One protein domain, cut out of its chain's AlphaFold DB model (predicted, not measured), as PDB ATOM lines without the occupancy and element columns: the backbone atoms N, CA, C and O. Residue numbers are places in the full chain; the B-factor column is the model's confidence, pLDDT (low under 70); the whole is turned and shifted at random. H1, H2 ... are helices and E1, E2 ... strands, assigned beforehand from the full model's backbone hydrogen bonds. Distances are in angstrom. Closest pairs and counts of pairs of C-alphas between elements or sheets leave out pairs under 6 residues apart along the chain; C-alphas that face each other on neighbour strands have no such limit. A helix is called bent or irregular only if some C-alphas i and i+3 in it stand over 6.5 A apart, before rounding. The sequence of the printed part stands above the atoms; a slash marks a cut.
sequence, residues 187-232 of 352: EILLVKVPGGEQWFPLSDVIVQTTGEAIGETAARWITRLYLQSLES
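This is residues 187 to 232 of the 352 residues of an uncharacterized protein of Planctomycetes bacterium (UniProt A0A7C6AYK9). A small hairpin of two strands, E1 and E2, has one helix, H1, packed beside it, mainly on E1. A long loop, residues 202 to 215, swings out from the end of E2 and folds back to the start of H1. The printed part has 46 residues, with the named elements in the order E1, E2, H1; the two strands form one antiparallel sheet, order E1 - E2, and the class is mixed, helices and strands, with 23 residues in named elements. The whole is only just loose, close to compact, with a radius of gyration of the C-alphas of 11.5 A, and its C-alphas span 31 by 24 by 16 A.

After Glu 187, E1 runs from Ile 188, whose C-alpha is at (-18.080, 15.565, 44.538), to Lys 192, and measures 13.2 A from first to last C-alpha. Residues 193 to 198 lie between it and E2, residues 199 to 201, which is 6.9 A long. Residues 202 to 215 hold no named element; residues 202 to 204 are helix, but too short a run to bear a name. H1, residues 216 to 230, begins with C-alpha 216 at (-12.862, 11.732, 37.348) and ends with C-alpha 230 at (-15.463, 10.107, 58.040), 20.9 A away. Residues 231 and 232 follow it.

E1 and E2 are antiparallel neighbours and form a hairpin, with 142 degrees between their N-to-C directions. The C-alphas of Leu 190 and Pro 201 face each other at 4.5 A, and those of Lys 192 and Trp 199 at 4.7 A. Across the pair, N 191 and O 200 are within hydrogen-bond range at 2.8 A, as are N 200 and O 191 at 2.9 A. The closest C-alphas of E1 and H1 are those of Leu 189 and Thr 223, 6.1 A apart, one of 4 pairs within 8 A; the two centres are 11.0 A apart. Within 10 A, residues 216 to 227 of H1 make 15 pairs of C-alphas with E1 and 2 with E2. In H1, which is not bent, every O i to N i+4 pair is within hydrogen-bond range.

The two C-alphas farthest apart are those of Gly 211 and Ser 232, at 33.2 A, while the first and last printed C-alphas, of Glu 187 and Ser 232, are 17.6 A apart. The printed part has no cut. The link from E1 to E2 is short, and the link from E2 to H1 is long, with 14 residues; their C-alphas lie 3 to 16 A from the mean of the C-alphas. The mean pLDDT of the printed part is 87.9, and Ser 232 is the one printed residue under 70.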
ATOM      1  N   GLU A 187     -21.589  12.561  45.188       79.62
ATOM      2  CA  GLU A 187     -20.926  13.489  46.086       79.62
ATOM      3  C   GLU A 187     -19.547  13.815  45.491       79.62
ATOM      4  O   GLU A 187     -18.726  12.925  45.247       79.62
ATOM      5  N   ILE A 188     -19.321  15.087  45.155       82.44
ATOM      6  CA  ILE A 188     -18.080  15.565  44.538       82.44
ATOM      7  C   ILE A 188     -17.307  16.340  45.601       82.44
ATOM      8  O   ILE A 188     -17.806  17.318  46.151       82.44
ATOM      9  N   LEU A 189     -16.071  15.919  45.880       88.50
ATOM     10  CA  LEU A 189     -15.178  16.675  46.753       88.50
ATOM     11  C   LEU A 189     -14.651  17.918  46.033       88.50
ATOM     12  O   LEU A 189     -14.137  17.835  44.913       88.50
ATOM     13  N   LEU A 190     -14.729  19.053  46.722       91.81
ATOM     14  CA  LEU A 190     -14.149  20.320  46.298       91.81
ATOM     15  C   LEU A 190     -12.881  20.619  47.106       91.81
ATOM     16  O   LEU A 190     -12.830  20.415  48.319       91.81
ATOM     17  N   VAL A 191     -11.858  21.133  46.428       90.69
ATOM     18  CA  VAL A 191     -10.565  21.511  47.001       90.69
ATOM     19  C   VAL A 191     -10.394  23.023  46.902       90.69
ATOM     20  O   VAL A 191     -10.569  23.616  45.835       90.69
ATOM     21  N   LYS A 192     -10.033  23.655  48.021       92.38
ATOM     22  CA  LYS A 192      -9.711  25.083  48.073       92.38
ATOM     23  C   LYS A 192      -8.221  25.302  47.838       92.38
ATOM     24  O   LYS A 192      -7.392  24.733  48.544       92.38
ATOM     25  N   VAL A 193      -7.881  26.168  46.885       88.31
ATOM     26  CA  VAL A 193      -6.482  26.537  46.621       88.31
ATOM     27  C   VAL A 193      -6.009  27.554  47.670       88.31
ATOM     28  O   VAL A 193      -6.683  28.566  47.885       88.31
ATOM     29  N   PRO A 194      -4.858  27.334  48.331       81.94
ATOM     30  CA  PRO A 194      -4.326  28.286  49.297       81.94
ATOM     31  C   PRO A 194      -3.999  29.621  48.615       81.94
ATOM     32  O   PRO A 194      -3.319  29.661  47.593       81.94
ATOM     33  N   GLY A 195      -4.500  30.720  49.181       85.00
ATOM     34  CA  GLY A 195      -4.362  32.067  48.612       85.00
ATOM     35  C   GLY A 195      -5.490  32.486  47.662       85.00
ATOM     36  O   GLY A 195      -5.527  33.646  47.260       85.00
ATOM     37  N   GLY A 196      -6.431  31.587  47.351       83.00
ATOM     38  CA  GLY A 196      -7.651  31.884  46.601       83.00
ATOM     39  C   GLY A 196      -8.926  31.624  47.411       83.00
ATOM     40  O   GLY A 196      -8.954  30.820  48.345       83.00
ATOM     41  N   GLU A 197     -10.013  32.301  47.043       89.69
ATOM     42  CA  GLU A 197     -11.365  31.994  47.544       89.69
ATOM     43  C   GLU A 197     -12.105  30.982  46.654       89.69
ATOM     44  O   GLU A 197     -13.206  30.549  46.989       89.69
ATOM     45  N   GLN A 198     -11.501  30.590  45.531       89.50
ATOM     46  CA  GLN A 198     -12.105  29.686  44.564       89.50
ATOM     47  C   GLN A 198     -11.950  28.220  44.986       89.50
ATOM     48  O   GLN A 198     -10.878  27.782  45.416       89.50
ATOM     49  N   TRP A 199     -13.041  27.474  44.834       92.31
ATOM     50  CA  TRP A 199     -13.107  26.031  45.028       92.31
ATOM     51  C   TRP A 199     -13.087  25.338  43.670       92.31
ATOM     52  O   TRP A 199     -13.751  25.792  42.737       92.31
ATOM     53  N   PHE A 200     -12.336  24.247  43.569       91.81
ATOM     54  CA  PHE A 200     -12.220  23.449  42.351       91.81
ATOM     55  C   PHE A 200     -12.649  22.011  42.632       91.81
ATOM     56  O   PHE A 200     -12.362  21.502  43.718       91.81
ATOM     57  N   PRO A 201     -13.321  21.330  41.691       93.56
ATOM     58  CA  PRO A 201     -13.599  19.911  41.844       93.56
ATOM     59  C   PRO A 201     -12.282  19.125  41.853       93.56
ATOM     60  O   PRO A 201     -11.336  19.455  41.137       93.56
ATOM     61  N   LEU A 202     -12.219  18.060  42.654       91.56
ATOM     62  CA  LEU A 202     -11.015  17.231  42.778       91.56
ATOM     63  C   LEU A 202     -10.558  16.626  41.433       91.56
ATOM     64  O   LEU A 202      -9.371  16.356  41.261       91.56
ATOM     65  N   SER A 203     -11.475  16.444  40.476       92.62
ATOM     66  CA  SER A 203     -11.178  15.966  39.116       92.62
ATOM     67  C   SER A 203     -10.207  16.864  38.354       92.62
ATOM     68  O   SER A 203      -9.414  16.355  37.562       92.62
ATOM     69  N   ASP A 204     -10.250  18.170  38.623       93.19
ATOM     70  CA  ASP A 204      -9.539  19.198  37.858       93.19
ATOM     71  C   ASP A 204      -8.210  19.582  38.520       93.19
ATOM     72  O   ASP A 204      -7.453  20.408  38.009       93.19
ATOM     73  N   VAL A 205      -7.905  18.987  39.675       90.88
ATOM     74  CA  VAL A 205      -6.645  19.216  40.377       90.88
ATOM     75  C   VAL A 205      -5.514  18.567  39.585       90.88
ATOM     76  O   VAL A 205      -5.543  17.371  39.298       90.88
ATOM     77  N   ILE A 206      -4.502  19.364  39.245       90.56
ATOM     78  CA  ILE A 206      -3.319  18.916  38.510       90.56
ATOM     79  C   ILE A 206      -2.264  18.420  39.496       90.56
ATOM     80  O   ILE A 206      -1.882  19.124  40.434       90.56
ATOM     81  N   VAL A 207      -1.762  17.208  39.271       89.62
ATOM     82  CA  VAL A 207      -0.703  16.623  40.092       89.62
ATOM     83  C   VAL A 207       0.640  17.211  39.662       89.62
ATOM     84  O   VAL A 207       1.063  17.029  38.525       89.62
ATOM     85  N   GLN A 208       1.350  17.888  40.570       87.06
ATOM     86  CA  GLN A 208       2.604  18.589  40.242       87.06
ATOM     87  C   GLN A 208       3.674  17.689  39.609       87.06
ATOM     88  O   GLN A 208       4.448  18.151  38.779       87.06
ATOM     89  N   THR A 209       3.729  16.409  39.993       87.06
ATOM     90  CA  THR A 209       4.746  15.475  39.491       87.06
ATOM     91  C   THR A 209       4.482  15.007  38.066       87.06
ATOM     92  O   THR A 209       5.434  14.700  37.357       87.06
ATOM     93  N   THR A 210       3.214  14.899  37.660       90.12
ATOM     94  CA  THR A 210       2.840  14.395  36.328       90.12
ATOM     95  C   THR A 210       2.414  15.511  35.382       90.12
ATOM     96  O   THR A 210       2.504  15.339  34.173       90.12
ATOM     97  N   GLY A 211       1.961  16.653  35.906       92.75
ATOM     98  CA  GLY A 211       1.369  17.734  35.120       92.75
ATOM     99  C   GLY A 211      -0.028  17.411  34.578       92.75
ATOM    100  O   GLY A 211      -0.610  18.237  33.881       92.75
ATOM    101  N   GLU A 212      -0.587  16.247  34.912       92.19
ATOM    102  CA  GLU A 212      -1.908  15.802  34.462       92.19
ATOM    103  C   GLU A 212      -2.968  16.031  35.546       92.19
ATOM    104  O   GLU A 212      -2.678  15.987  36.749       92.19
ATOM    105  N   ALA A 213      -4.210  16.275  35.122       92.19
ATOM    106  CA  ALA A 213      -5.354  16.302  36.027       92.19
ATOM    107  C   ALA A 213      -5.578  14.907  36.633       92.19
ATOM    108  O   ALA A 213      -5.417  13.898  35.947       92.19
ATOM    109  N   ILE A 214      -5.981  14.842  37.905       91.06
ATOM    110  CA  ILE A 214      -6.283  13.579  38.608       91.06
ATOM    111  C   ILE A 214      -7.308  12.743  37.825       91.06
ATOM    112  O   ILE A 214      -7.229  11.512  37.800       91.06
ATOM    113  N   GLY A 215      -8.263  13.413  37.174       93.19
ATOM    114  CA  GLY A 215      -9.316  12.781  36.394       93.19
ATOM    115  C   GLY A 215     -10.463  12.259  37.261       93.19
ATOM    116  O   GLY A 215     -10.340  12.031  38.467       93.19
ATOM    117  N   GLU A 216     -11.622  12.062  36.636       91.44
ATOM    118  CA  GLU A 216     -12.862  11.732  37.348       91.44
ATOM    119  C   GLU A 216     -12.787  10.410  38.122       91.44
ATOM    120  O   GLU A 216     -13.274  10.316  39.247       91.44
ATOM    121  N   THR A 217     -12.168   9.381  37.541       90.50
ATOM    122  CA  THR A 217     -12.130   8.037  38.139       90.50
ATOM    123  C   THR A 217     -11.350   8.025  39.449       90.50
ATOM    124  O   THR A 217     -11.804   7.445  40.438       90.50
ATOM    125  N   ALA A 218     -10.190   8.683  39.473       90.31
ATOM    126  CA  ALA A 218      -9.377   8.783  40.677       90.31
ATOM    127  C   ALA A 218     -10.033   9.713  41.705       90.31
ATOM    128  O   ALA A 218     -10.087   9.356  42.882       90.31
ATOM    129  N   ALA A 219     -10.625  10.832  41.270       91.94
ATOM    130  CA  ALA A 219     -11.379  11.720  42.151       91.94
ATOM    131  C   ALA A 219     -12.530  10.982  42.857       91.94
ATOM    132  O   ALA A 219     -12.647  11.062  44.076       91.94
ATOM    133  N   ARG A 220     -13.319  10.174  42.132       90.88
ATOM    134  CA  ARG A 220     -14.393   9.349  42.720       90.88
ATOM    135  C   ARG A 220     -13.867   8.352  43.752       90.88
ATOM    136  O   ARG A 220     -14.482   8.170  44.801       90.88
ATOM    137  N   TRP A 221     -12.732   7.712  43.476       89.62
ATOM    138  CA  TRP A 221     -12.103   6.781  44.417       89.62
ATOM    139  C   TRP A 221     -11.633   7.475  45.696       89.62
ATOM    140  O   TRP A 221     -11.883   6.968  46.790       89.62
ATOM    141  N   ILE A 222     -10.999   8.641  45.568       90.38
ATOM    142  CA  ILE A 222     -10.548   9.441  46.710       90.38
ATOM    143  C   ILE A 222     -11.750   9.901  47.537       90.38
ATOM    144  O   ILE A 222     -11.736   9.732  48.756       90.38
ATOM    145  N   THR A 223     -12.817  10.385  46.892       89.56
ATOM    146  CA  THR A 223     -14.062  10.752  47.579       89.56
ATOM    147  C   THR A 223     -14.632   9.587  48.372       89.56
ATOM    148  O   THR A 223     -14.924   9.733  49.557       89.56
ATOM    149  N   ARG A 224     -14.707   8.397  47.768       88.00
ATOM    150  CA  ARG A 224     -15.213   7.201  48.448       88.00
ATOM    151  C   ARG A 224     -14.378   6.826  49.674       88.00
ATOM    152  O   ARG A 224     -14.947   6.514  50.715       88.00
ATOM    153  N   LEU A 225     -13.050   6.857  49.563       87.31
ATOM    154  CA  LEU A 225     -12.150   6.543  50.680       87.31
ATOM    155  C   LEU A 225     -12.253   7.577  51.804       87.31
ATOM    156  O   LEU A 225     -12.246   7.213  52.978       87.31
ATOM    157  N   TYR A 226     -12.370   8.856  51.449       87.25
ATOM    158  CA  TYR A 226     -12.489   9.937  52.417       87.25
ATOM    159  C   TYR A 226     -13.809   9.865  53.192       87.25
ATOM    160  O   TYR A 226     -13.798   9.888  54.421       87.25
ATOM    161  N   LEU A 227     -14.935   9.681  52.499       86.12
ATOM    162  CA  LEU A 227     -16.240   9.516  53.142       86.12
ATOM    163  C   LEU A 227     -16.278   8.269  54.028       86.12
ATOM    164  O   LEU A 227     -16.731   8.338  55.167       86.12
ATOM    165  N   GLN A 228     -15.700   7.157  53.567       83.56
ATOM    166  CA  GLN A 228     -15.569   5.950  54.382       83.56
ATOM    167  C   GLN A 228     -14.714   6.188  55.642       83.56
ATOM    168  O   GLN A 228     -14.963   5.577  56.681       83.56
ATOM    169  N   SER A 229     -13.722   7.083  55.574       79.50
ATOM    170  CA  SER A 229     -12.936   7.495  56.740       79.50
ATOM    171  C   SER A 229     -13.742   8.369  57.703       79.50
ATOM    172  O   SER A 229     -13.588   8.215  58.914       79.50
ATOM    173  N   LEU A 230     -14.596   9.268  57.203       76.88
ATOM    174  CA  LEU A 230     -15.463  10.107  58.040       76.88
ATOM    175  C   LEU A 230     -16.587   9.311  58.708       76.88
ATOM    176  O   LEU A 230     -16.969   9.612  59.836       76.88
ATOM    177  N   GLU A 231     -17.091   8.281  58.034       75.06
ATOM    178  CA  GLU A 231     -18.126   7.396  58.566       75.06
ATOM    179  C   GLU A 231     -17.578   6.385  59.587       75.06
ATOM    180  O   GLU A 231     -18.343   5.736  60.303       75.06
ATOM    181  N   SER A 232     -16.250   6.288  59.736       60.62
ATOM    182  CA  SER A 232     -15.679   5.613  60.897       60.62
ATOM    183  C   SER A 232     -16.022   6.434  62.153       60.62
ATOM    184  O   SER A 232     -15.623   7.598  62.258       60.62
TER     185      SER A 232